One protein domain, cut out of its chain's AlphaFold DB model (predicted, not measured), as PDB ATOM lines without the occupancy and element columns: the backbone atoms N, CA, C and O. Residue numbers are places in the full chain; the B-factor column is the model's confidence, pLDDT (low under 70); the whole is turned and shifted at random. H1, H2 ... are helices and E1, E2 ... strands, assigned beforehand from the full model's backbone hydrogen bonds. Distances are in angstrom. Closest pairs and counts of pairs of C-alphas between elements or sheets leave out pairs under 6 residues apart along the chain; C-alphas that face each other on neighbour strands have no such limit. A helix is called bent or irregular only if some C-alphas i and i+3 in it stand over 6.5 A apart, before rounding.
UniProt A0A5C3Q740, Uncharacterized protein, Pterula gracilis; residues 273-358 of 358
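Overview. This is residues 273 to 358 of the 358 residues of an uncharacterized protein of Pterula gracilis (UniProt A0A5C3Q740). Look for a three-strand sheet, E3 E4 E5, set partly face to face with a long two-strand ribbon, E1 E2, the strands of the two crossed; it is a small, loose sandwich. The ribbon runs on past the sheet to the small helix H2 at its far end, while H1 lies off toward the other end of the longest axis. The printed part has 86 residues with two named helices and five named strands, in the order H1 E1 H2 E2 E3 E4 E5, and its class is mixed. Both sheets, E3 - E4 - E5 and E1 - E2, are antiparallel. The whole is loose and elongated, with a radius of gyration of the C-alphas of 15.4 A and spans of 49 by 29 by 17 A.

Along the chain. Find C-alpha 328 at (87.219, 22.172, 261.648); there E3 begins, residues 328 to 332, 13.3 A long. E4, residues 337 to 341, is 13.1 A long, and E5, residues 349 to 352, is 10.1 A long and ends at C-alpha 352 (101.114, 14.823, 267.214). In the other sheet E1, residues 291 to 298, measures 23.8 A and E2, residues 310 to 318, 24.2 A. H2, residues 302 to 306, is 7.3 A long. H1, residues 274 to 284, starts at C-alpha 274 (81.191, 31.165, 270.347) and is 15.0 A long; it is neither bent nor irregular, but only just: C-alphas 279 and 282 are 6.3 A apart.

Arrangement. Begin at E3, E4 and E5, a meander, each strand the antiparallel neighbour of the one before, joined by two hairpins. Look at N 330 and O 339, 3.0 A, between E3 and E4, and at N 351 and O 338, 2.8 A, between E4 and E5. The sandwich, two sheets face to face, pairs this sheet with E1 and E2, their strands at 62 degrees and their best planes 14 degrees apart. The closest C-alphas of E1 and E3 are those of Ala 293 and Val 329, 6.6 A; E1 and E4 are near each other, with 6 pairs of C-alphas within 10 A. E1 and E2 are antiparallel at 161 degrees, with N 295 and O 313 at 2.8 A. The closest C-alphas of H2 and E2 are those of Ala 304 and Tyr 310, 8.0 A. H1 is apart from E2, E3, E4, E5 and H2. In H1, 5 of 7 O i to N i+4 pairs are within hydrogen-bond range; in H2, 0 of 1, with 2 of 2 O i to N i+3 pairs.

Size, cuts and confidence. The C-alphas farthest apart are those of Asp 284 and Phe 305, 49.2 A. The printed part has no cut and no long link; the link E2 to E3, 9 residues, changes from one sheet to the other. The mean pLDDT of the printed part is 92.7, with residue 355 and residues 357 to 358 under 70.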
ATOM      1  N   GLN A 273      83.852  29.459 273.247       96.44
ATOM      2  CA  GLN A 273      83.630  30.902 273.326       96.44
ATOM      3  C   GLN A 273      83.004  31.438 272.029       96.44
ATOM      4  O   GLN A 273      83.467  32.428 271.462       96.44
ATOM      5  N   LEU A 274      81.935  30.785 271.558       95.12
ATOM      6  CA  LEU A 274      81.191  31.165 270.347       95.12
ATOM      7  C   LEU A 274      80.917  32.679 270.252       95.12
ATOM      8  O   LEU A 274      81.112  33.287 269.204       95.12
ATOM      9  N   TRP A 275      80.492  33.316 271.344       94.81
ATOM     10  CA  TRP A 275      80.160  34.742 271.320       94.81
ATOM     11  C   TRP A 275      81.382  35.652 271.166       94.81
ATOM     12  O   TRP A 275      81.280  36.677 270.497       94.81
ATOM     13  N   ASP A 276      82.544  35.272 271.704       96.88
ATOM     14  CA  ASP A 276      83.788  36.008 271.452       96.88
ATOM     15  C   ASP A 276      84.235  35.837 269.994       96.88
ATOM     16  O   ASP A 276      84.719  36.793 269.387       96.88
ATOM     17  N   MET A 277      83.998  34.665 269.393       95.56
ATOM     18  CA  MET A 277      84.205  34.468 267.956       95.56
ATOM     19  C   MET A 277      83.353  35.458 267.143       95.56
ATOM     20  O   MET A 277      83.886  36.215 266.335       95.56
ATOM     21  N   VAL A 278      82.043  35.520 267.398       94.56
ATOM     22  CA  VAL A 278      81.095  36.347 266.623       94.56
ATOM     23  C   VAL A 278      81.273  37.852 266.852       94.56
ATOM     24  O   VAL A 278      81.234  38.633 265.895       94.56
ATOM     25  N   PHE A 279      81.441  38.279 268.106       95.12
ATOM     26  CA  PHE A 279      81.404  39.698 268.477       95.12
ATOM     27  C   PHE A 279      82.777  40.351 268.638       95.12
ATOM     28  O   PHE A 279      82.835  41.574 268.745       95.12
ATOM     29  N   LYS A 280      83.869  39.579 268.643       96.25
ATOM     30  CA  LYS A 280      85.235  40.122 268.693       96.25
ATOM     31  C   LYS A 280      86.035  39.692 267.473       96.25
ATOM     32  O   LYS A 280      86.337  40.528 266.633       96.25
ATOM     33  N   MET A 281      86.276  38.393 267.303       95.38
ATOM     34  CA  MET A 281      87.139  37.891 266.226       95.38
ATOM     35  C   MET A 281      86.611  38.223 264.823       95.38
ATOM     36  O   MET A 281      87.374  38.675 263.980       95.38
ATOM     37  N   PHE A 282      85.311  38.066 264.559       94.88
ATOM     38  CA  PHE A 282      84.718  38.470 263.273       94.88
ATOM     39  C   PHE A 282      84.540  39.987 263.111       94.88
ATOM     40  O   PHE A 282      84.116  40.442 262.049       94.88
ATOM     41  N   VAL A 283      84.835  40.771 264.149       93.69
ATOM     42  CA  VAL A 283      84.809  42.237 264.101       93.69
ATOM     43  C   VAL A 283      86.205  42.788 263.825       93.69
ATOM     44  O   VAL A 283      86.348  43.641 262.955       93.69
ATOM     45  N   ASP A 284      87.223  42.304 264.537       93.62
ATOM     46  CA  ASP A 284      88.591  42.827 264.455       93.62
ATOM     47  C   ASP A 284      89.558  41.965 263.626       93.62
ATOM     48  O   ASP A 284      90.594  42.465 263.200       93.62
ATOM     49  N   GLY A 285      89.242  40.689 263.378       91.19
ATOM     50  CA  GLY A 285      90.106  39.733 262.670       91.19
ATOM     51  C   GLY A 285      91.345  39.277 263.456       91.19
ATOM     52  O   GLY A 285      92.138  38.474 262.954       91.19
ATOM     53  N   GLU A 286      91.533  39.754 264.685       91.56
ATOM     54  CA  GLU A 286      92.767  39.609 265.466       91.56
ATOM     55  C   GLU A 286      92.557  38.900 266.806       91.56
ATOM     56  O   GLU A 286      93.462  38.200 267.281       91.56
ATOM     57  N   THR A 287      91.371  39.034 267.408       95.69
ATOM     58  CA  THR A 287      91.054  38.419 268.697       95.69
ATOM     59  C   THR A 287      91.226  36.903 268.632       95.69
ATOM     60  O   THR A 287      90.672  36.218 267.771       95.69
ATOM     61  N   ARG A 288      91.983  36.364 269.595       95.88
ATOM     62  CA  ARG A 288      92.147  34.920 269.773       95.88
ATOM     63  C   ARG A 288      91.041  34.359 270.647       95.88
ATOM     64  O   ARG A 288      90.695  34.951 271.664       95.88
ATOM     65  N   VAL A 289      90.516  33.208 270.248       96.81
ATOM     66  CA  VAL A 289      89.344  32.578 270.867       96.81
ATOM     67  C   VAL A 289      89.645  31.111 271.130       96.81
ATOM     68  O   VAL A 289      90.293  30.454 270.312       96.81
ATOM     69  N   ALA A 290      89.184  30.588 272.266       97.69
ATOM     70  CA  ALA A 290      89.395  29.195 272.635       97.69
ATOM     71  C   ALA A 290      88.883  28.204 271.572       97.69
ATOM     72  O   ALA A 290      87.892  28.452 270.887       97.69
ATOM     73  N   SER A 291      89.551  27.054 271.488       98.12
ATOM     74  CA  SER A 291      89.199  25.941 270.598       98.12
ATOM     75  C   SER A 291      89.088  24.641 271.385       98.12
ATOM     76  O   SER A 291      89.797  24.448 272.379       98.12
ATOM     77  N   SER A 292      88.249  23.724 270.909       98.19
ATOM     78  CA  SER A 292      88.174  22.357 271.429       98.19
ATOM     79  C   SER A 292      87.920  21.342 270.318       98.19
ATOM     80  O   SER A 292      87.370  21.691 269.275       98.19
ATOM     81  N   ALA A 293      88.303  20.091 270.554       98.31
ATOM     82  CA  ALA A 293      87.963  18.969 269.686       98.31
ATOM     83  C   ALA A 293      87.345  17.843 270.508       98.31
ATOM     84  O   ALA A 293      87.869  17.487 271.570       98.31
ATOM     85  N   PHE A 294      86.273  17.254 269.990       98.44
ATOM     86  CA  PHE A 294      85.668  16.052 270.543       98.44
ATOM     87  C   PHE A 294      85.818  14.893 269.567       98.44
ATOM     88  O   PHE A 294      85.667  15.077 268.360       98.44
ATOM     89  N   ARG A 295      86.058  13.702 270.105       97.69
ATOM     90  CA  ARG A 295      85.870  12.438 269.403       97.69
ATOM     91  C   ARG A 295      84.596  11.790 269.920       97.69
ATOM     92  O   ARG A 295      84.404  11.661 271.127       97.69
ATOM     93  N   ILE A 296      83.749  11.371 268.998       97.44
ATOM     94  CA  ILE A 296      82.488  10.697 269.256       97.44
ATOM     95  C   ILE A 296      82.570   9.310 268.622       97.44
ATOM     96  O   ILE A 296      82.825   9.171 267.424       97.44
ATOM     97  N   SER A 297      82.372   8.268 269.420       94.12
ATOM     98  CA  SER A 297      82.430   6.880 268.957       94.12
ATOM     99  C   SER A 297      81.222   6.092 269.444       94.12
ATOM    100  O   SER A 297      80.477   6.538 270.315       94.12
ATOM    101  N   LYS A 298      80.973   4.929 268.836       90.06
ATOM    102  CA  LYS A 298      79.928   4.023 269.323       90.06
ATOM    103  C   LYS A 298      80.296   3.541 270.719       90.06
ATOM    104  O   LYS A 298      81.425   3.108 270.943       90.06
ATOM    105  N   ASN A 299      79.332   3.565 271.626       88.75
ATOM    106  CA  ASN A 299      79.522   3.028 272.961       88.75
ATOM    107  C   ASN A 299      79.534   1.496 272.901       88.75
ATOM    108  O   ASN A 299      78.565   0.871 272.471       88.75
ATOM    109  N   THR A 300      80.638   0.896 273.332       87.31
ATOM    110  CA  THR A 300      80.796  -0.557 273.485       87.31
ATOM    111  C   THR A 300      80.921  -0.973 274.954       87.31
ATOM    112  O   THR A 300      81.117  -2.151 275.246       87.31
ATOM    113  N   GLY A 301      80.822  -0.015 275.882       85.31
ATOM    114  CA  GLY A 301      80.904  -0.236 277.322       85.31
ATOM    115  C   GLY A 301      79.569  -0.633 277.955       85.31
ATOM    116  O   GLY A 301      78.568  -0.870 277.282       85.31
ATOM    117  N   THR A 302      79.536  -0.672 279.289       81.88
ATOM    118  CA  THR A 302      78.344  -1.073 280.058       81.88
ATOM    119  C   THR A 302      77.142  -0.154 279.829       81.88
ATOM    120  O   THR A 302      76.010  -0.633 279.822       81.88
ATOM    121  N   GLY A 303      77.380   1.137 279.576       82.19
ATOM    122  CA  GLY A 303      76.343   2.116 279.228       82.19
ATOM    123  C   GLY A 303      75.535   1.745 277.980       82.19
ATOM    124  O   GLY A 303      74.346   2.057 277.906       82.19
ATOM    125  N   ALA A 304      76.121   0.987 277.042       83.88
ATOM    126  CA  ALA A 304      75.423   0.520 275.844       83.88
ATOM    127  C   ALA A 304      74.225  -0.384 276.179       83.88
ATOM    128  O   ALA A 304      73.183  -0.293 275.530       83.88
ATOM    129  N   PHE A 305      74.323  -1.195 277.243       81.88
ATOM    130  CA  PHE A 305      73.201  -2.009 277.733       81.88
ATOM    131  C   PHE A 305      72.055  -1.161 278.301       81.88
ATOM    132  O   PHE A 305      70.917  -1.622 278.337       81.88
ATOM    133  N   PHE A 306      72.340   0.077 278.711       85.12
ATOM    134  CA  PHE A 306      71.365   1.038 279.233       85.12
ATOM    135  C   PHE A 306      70.890   2.048 278.174       85.12
ATOM    136  O   PHE A 306      70.187   3.000 278.502       85.12
ATOM    137  N   GLY A 307      71.231   1.826 276.899       84.62
ATOM    138  CA  GLY A 307      70.760   2.635 275.773       84.62
ATOM    139  C   GLY A 307      71.663   3.810 275.390       84.62
ATOM    140  O   GLY A 307      71.326   4.537 274.455       84.62
ATOM    141  N   GLU A 308      72.815   3.993 276.039       88.50
ATOM    142  CA  GLU A 308      73.808   4.981 275.608       88.50
ATOM    143  C   GLU A 308      74.498   4.491 274.334       88.50
ATOM    144  O   GLU A 308      75.332   3.593 274.381       88.50
ATOM    145  N   ARG A 309      74.166   5.069 273.178       89.88
ATOM    146  CA  ARG A 309      74.694   4.610 271.881       89.88
ATOM    147  C   ARG A 309      76.072   5.161 271.532       89.88
ATOM    148  O   ARG A 309      76.787   4.542 270.745       89.88
ATOM    149  N   TYR A 310      76.447   6.296 272.115       94.19
ATOM    150  CA  TYR A 310      77.676   7.014 271.790       94.19
ATOM    151  C   TYR A 310      78.442   7.416 273.046       94.19
ATOM    152  O   TYR A 310      77.844   7.737 274.070       94.19
ATOM    153  N   THR A 311      79.766   7.438 272.943       94.88
ATOM    154  CA  THR A 311      80.664   8.079 273.906       94.88
ATOM    155  C   THR A 311      81.205   9.368 273.300       94.88
ATOM    156  O   THR A 311      81.446   9.445 272.095       94.88
ATOM    157  N   VAL A 312      81.380  10.393 274.134       96.62
ATOM    158  CA  VAL A 312      81.919  11.697 273.734       96.62
ATOM    159  C   VAL A 312      83.151  11.980 274.582       96.62
ATOM    160  O   VAL A 312      83.056  12.112 275.801       96.62
ATOM    161  N   SER A 313      84.310  12.081 273.941       96.12
ATOM    162  CA  SER A 313      85.594  12.339 274.592       96.12
ATOM    163  C   SER A 313      86.154  13.669 274.110       96.12
ATOM    164  O   SER A 313      86.264  13.903 272.908       96.12
ATOM    165  N   LYS A 314      86.514  14.559 275.035       96.81
ATOM    166  CA  LYS A 314      87.206  15.804 274.696       96.81
ATOM    167  C   LYS A 314      88.689  15.505 274.491       96.81
ATOM    168  O   LYS A 314      89.380  15.166 275.444       96.81
ATOM    169  N   MET A 315      89.159  15.644 273.257       96.44
ATOM    170  CA  MET A 315      90.515  15.262 272.849       96.44
ATOM    171  C   MET A 315      91.481  16.442 272.830       96.44
ATOM    172  O   MET A 315      92.691  16.266 272.918       96.44
ATOM    173  N   PHE A 316      90.953  17.660 272.714       97.12
ATOM    174  CA  PHE A 316      91.748  18.878 272.692       97.12
ATOM    175  C   PHE A 316      90.976  20.023 273.337       97.12
ATOM    176  O   PHE A 316      89.773  20.174 273.116       97.12
ATOM    177  N   GLN A 317      91.683  20.868 274.085       96.94
ATOM    178  CA  GLN A 317      91.195  22.179 274.494       96.94
ATOM    179  C   GLN A 317      92.367  23.141 274.667       96.94
ATOM    180  O   GLN A 317      93.360  22.829 275.321       96.94
ATOM    181  N   ASN A 318      92.238  24.334 274.097       96.44
ATOM    182  CA  ASN A 318      93.218  25.402 274.234       96.44
ATOM    183  C   ASN A 318      92.510  26.762 274.285       96.44
ATOM    184  O   ASN A 318      91.429  26.937 273.732       96.44
ATOM    185  N   ASN A 319      93.131  27.740 274.939       96.44
ATOM    186  CA  ASN A 319      92.578  29.080 275.150       96.44
ATOM    187  C   ASN A 319      92.729  30.045 273.951       96.44
ATOM    188  O   ASN A 319      92.514  31.240 274.120       96.44
ATOM    189  N   GLY A 320      93.126  29.563 272.771       96.19
ATOM    190  CA  GLY A 320      93.374  30.378 271.575       96.19
ATOM    191  C   GLY A 320      94.857  30.600 271.255       96.19
ATOM    192  O   GLY A 320      95.184  31.092 270.176       96.19
ATOM    193  N   SER A 321      95.761  30.231 272.166       95.19
ATOM    194  CA  SER A 321      97.213  30.392 271.997       95.19
ATOM    195  C   SER A 321      97.849  29.390 271.026       95.19
ATOM    196  O   SER A 321      98.756  29.764 270.291       95.19
ATOM    197  N   LEU A 322      97.381  28.137 271.005       95.31
ATOM    198  CA  LEU A 322      97.876  27.079 270.109       95.31
ATOM    199  C   LEU A 322      96.977  26.914 268.882       95.31
ATOM    200  O   LEU A 322      97.467  26.771 267.765       95.31
ATOM    201  N   ALA A 323      95.663  26.934 269.095       97.00
ATOM    202  CA  ALA A 323      94.649  26.879 268.051       97.00
ATOM    203  C   ALA A 323      93.535  27.858 268.421       97.00
ATOM    204  O   ALA A 323      93.012  27.808 269.538       97.00
ATOM    205  N   SER A 324      93.179  28.752 267.500       96.44
ATOM    206  CA  SER A 324      92.223  29.834 267.751       96.44
ATOM    207  C   SER A 324      90.982  29.680 266.889       96.44
ATOM    208  O   SER A 324      91.120  29.629 265.670       96.44
ATOM    209  N   ALA A 325      89.803  29.668 267.521       95.62
ATOM    210  CA  ALA A 325      88.504  29.490 266.867       95.62
ATOM    211  C   ALA A 325      88.506  28.357 265.830       95.62
ATOM    212  O   ALA A 325      88.178  28.562 264.662       95.62
ATOM    213  N   SER A 326      88.942  27.167 266.241       97.69
ATOM    214  CA  SER A 326      88.938  26.010 265.347       97.69
ATOM    215  C   SER A 326      87.494  25.647 265.019       97.69
ATOM    216  O   SER A 326      86.734  25.277 265.910       97.69
ATOM    217  N   THR A 327      87.139  25.761 263.745       97.94
ATOM    218  CA  THR A 327      85.823  25.407 263.206       97.94
ATOM    219  C   THR A 327      85.857  24.069 262.480       97.94
ATOM    220  O   THR A 327      84.823  23.563 262.079       97.94
ATOM    221  N   SER A 328      87.034  23.475 262.282       98.06
ATOM    222  CA  SER A 328      87.219  22.172 261.648       98.06
ATOM    223  C   SER A 328      88.282  21.370 262.380       98.06
ATOM    224  O   SER A 328      89.326  21.897 262.770       98.06
ATOM    225  N   VAL A 329      88.003  20.080 262.551       98.12
ATOM    226  CA  VAL A 329      88.922  19.107 263.137       98.12
ATOM    227  C   VAL A 329      88.936  17.870 262.254       98.12
ATOM    228  O   VAL A 329      87.873  17.368 261.898       98.12
ATOM    229  N   VAL A 330      90.128  17.379 261.920       97.25
ATOM    230  CA  VAL A 330      90.334  16.121 261.191       97.25
ATOM    231  C   VAL A 330      91.407  15.323 261.914       97.25
ATOM    232  O   VAL A 330      92.428  15.882 262.313       97.25
ATOM    233  N   PHE A 331      91.187  14.025 262.078       97.50
ATOM    234  CA  PHE A 331      92.176  13.126 262.654       97.50
ATOM    235  C   PHE A 331      92.683  12.154 261.594       97.50
ATOM    236  O   PHE A 331      91.909  11.389 261.019       97.50
ATOM    237  N   ASP A 332      93.989  12.189 261.342       95.81
ATOM    238  CA  ASP A 332      94.673  11.162 260.565       95.81
ATOM    239  C   ASP A 332      95.103  10.048 261.519       95.81
ATOM    240  O   ASP A 332      96.080  10.179 262.264       95.81
ATOM    241  N   ARG A 333      94.357   8.941 261.485       92.94
ATOM    242  CA  ARG A 333      94.619   7.772 262.325       92.94
ATOM    243  C   ARG A 333      95.920   7.059 261.966       92.94
ATOM    244  O   ARG A 333      96.530   6.467 262.848       92.94
ATOM    245  N   GLU A 334      96.332   7.081 260.701       92.75
ATOM    246  CA  GLU A 334      97.551   6.399 260.250       92.75
ATOM    247  C   GLU A 334      98.796   7.105 260.791       92.75
ATOM    248  O   GLU A 334      99.737   6.461 261.256       92.75
ATOM    249  N   ARG A 335      98.787   8.442 260.761       94.31
ATOM    250  CA  ARG A 335      99.917   9.257 261.229       94.31
ATOM    251  C   ARG A 335      99.825   9.653 262.697       94.31
ATOM    252  O   ARG A 335     100.823  10.130 263.240       94.31
ATOM    253  N   GLU A 336      98.667   9.446 263.321       94.31
ATOM    254  CA  GLU A 336      98.333   9.916 264.669       94.31
ATOM    255  C   GLU A 336      98.513  11.440 264.770       94.31
ATOM    256  O   GLU A 336      99.256  11.964 265.606       94.31
ATOM    257  N   LEU A 337      97.861  12.148 263.839       96.25
ATOM    258  CA  LEU A 337      97.895  13.604 263.735       96.25
ATOM    259  C   LEU A 337      96.484  14.185 263.836       96.25
ATOM    260  O   LEU A 337      95.583  13.811 263.086       96.25
ATOM    261  N   LEU A 338      96.311  15.147 264.741       97.38
ATOM    262  CA  LEU A 338      95.093  15.939 264.876       97.38
ATOM    263  C   LEU A 338      95.293  17.304 264.212       97.38
ATOM    264  O   LEU A 338      96.137  18.096 264.636       97.38
ATOM    265  N   TYR A 339      94.492  17.584 263.193       97.88
ATOM    266  CA  TYR A 339      94.473  18.847 262.467       97.88
ATOM    267  C   TYR A 339      93.343  19.720 262.989       97.88
ATOM    268  O   TYR A 339      92.199  19.271 263.048       97.88
ATOM    269  N   LEU A 340      93.651  20.971 263.324       98.06
ATOM    270  CA  LEU A 340      92.668  21.974 263.718       98.06
ATOM    271  C   LEU A 340      92.835  23.228 262.862       98.06
ATOM    272  O   LEU A 340      93.924  23.795 262.772       98.06
ATOM    273  N   SER A 341      91.748  23.673 262.248       96.12
ATOM    274  CA  SER A 341      91.697  24.914 261.474       96.12
ATOM    275  C   SER A 341      90.364  25.615 261.700       96.12
ATOM    276  O   SER A 341      89.443  25.049 262.288       96.12
ATOM    277  N   GLY A 342      90.259  26.871 261.277       93.81
ATOM    278  CA  GLY A 342      89.061  27.670 261.484       93.81
ATOM    279  C   GLY A 342      88.822  28.676 260.373       93.81
ATOM    280  O   GLY A 342      89.769  29.143 259.742       93.81
ATOM    281  N   VAL A 343      87.558  29.041 260.174       92.50
ATOM    282  CA  VAL A 343      87.090  29.973 259.131       92.50
ATOM    283  C   VAL A 343      87.868  31.293 259.085       92.50
ATOM    284  O   VAL A 343      88.168  31.783 257.997       92.50
ATOM    285  N   ALA A 344      88.239  31.832 260.246       91.50
ATOM    286  CA  ALA A 344      89.084  33.016 260.397       91.50
ATOM    287  C   ALA A 344      90.350  32.720 261.229       91.50
ATOM    288  O   ALA A 344      91.025  33.639 261.702       91.50
ATOM    289  N   ALA A 345      90.675  31.436 261.432       92.75
ATOM    290  CA  ALA A 345      91.872  31.048 262.158       92.75
ATOM    291  C   ALA A 345      93.120  31.511 261.382       92.75
ATOM    292  O   ALA A 345      93.183  31.378 260.160       92.75
ATOM    293  N   PRO A 346      94.140  32.034 262.070       91.44
ATOM    294  CA  PRO A 346      95.327  32.576 261.411       91.44
ATOM    295  C   PRO A 346      96.313  31.507 260.933       91.44
ATOM    296  O   PRO A 346      97.253  31.838 260.217       91.44
ATOM    297  N   TRP A 347      96.139  30.249 261.341       93.12
ATOM    298  CA  TRP A 347      96.980  29.132 260.922       93.12
ATOM    299  C   TRP A 347      96.255  27.791 261.071       93.12
ATOM    300  O   TRP A 347      95.258  27.678 261.784       93.12
ATOM    301  N   LEU A 348      96.805  26.772 260.409       96.00
ATOM    302  CA  LEU A 348      96.522  25.362 260.663       96.00
ATOM    303  C   LEU A 348      97.365  24.897 261.856       96.00
ATOM    304  O   LEU A 348      98.586  25.053 261.847       96.00
ATOM    305  N   THR A 349      96.732  24.302 262.861       96.88
ATOM    306  CA  THR A 349      97.420  23.646 263.977       96.88
ATOM    307  C   THR A 349      97.467  22.146 263.726       96.88
ATOM    308  O   THR A 349      96.447  21.537 263.408       96.88
ATOM    309  N   VAL A 350      98.646  21.545 263.893       96.69
ATOM    310  CA  VAL A 350      98.853  20.096 263.773       96.69
ATOM    311  C   VAL A 350      99.413  19.581 265.091       96.69
ATOM    312  O   VAL A 350     100.483  20.010 265.524       96.69
ATOM    313  N   CYS A 351      98.688  18.680 265.746       95.06
ATOM    314  CA  CYS A 351      99.113  18.053 266.991       95.06
ATOM    315  C   CYS A 351      99.509  16.602 266.729       95.06
ATOM    316  O   CYS A 351      98.730  15.840 266.164       95.06
ATOM    317  N   ASN A 352     100.705  16.220 267.173       92.75
ATOM    318  CA  ASN A 352     101.114  14.823 267.214       92.75
ATOM    319  C   ASN A 352     100.547  14.177 268.475       92.75
ATOM    320  O   ASN A 352     100.767  14.674 269.580       92.75
ATOM    321  N   THR A 353      99.813  13.091 268.292       89.00
ATOM    322  CA  THR A 353      99.121  12.399 269.373       89.00
ATOM    323  C   THR A 353      99.743  11.039 269.700       89.00
ATOM    324  O   THR A 353      99.196  10.303 270.517       89.00
ATOM    325  N   LYS A 354     100.895  10.704 269.102       83.25
ATOM    326  CA  LYS A 354     101.635   9.467 269.384       83.25
ATOM    327  C   LYS A 354     101.896   9.303 270.875       83.25
ATOM    328  O   LYS A 354     102.451  10.190 271.521       83.25
ATOM    329  N   GLY A 355     101.541   8.133 271.397       68.69
ATOM    330  CA  GLY A 355     101.728   7.793 272.809       68.69
ATOM    331  C   GLY A 355     100.703   8.419 273.757       68.69
ATOM    332  O   GLY A 355     100.825   8.233 274.966       68.69
ATOM    333  N   LEU A 356      99.697   9.129 273.239       72.81
ATOM    334  CA  LEU A 356      98.485   9.449 273.986       72.81
ATOM    335  C   LEU A 356      97.473   8.321 273.763       72.81
ATOM    336  O   LEU A 356      97.330   7.821 272.650       72.81
ATOM    337  N   GLU A 357      96.759   7.916 274.813       61.50
ATOM    338  CA  GLU A 357      95.564   7.088 274.642       61.50
ATOM    339  C   GLU A 357      94.458   7.983 274.075       61.50
ATOM    340  O   GLU A 357      93.857   8.779 274.800       61.50
ATOM    341  N   ILE A 358      94.262   7.912 272.758       60.16
ATOM    342  CA  ILE A 358      93.250   8.687 272.035       60.16
ATOM    343  C   ILE A 358      91.985   7.878 271.979       60.16
ATOM    344  O   ILE A 358      91.968   6.763 271.408       60.16
TER     345      ILE A 358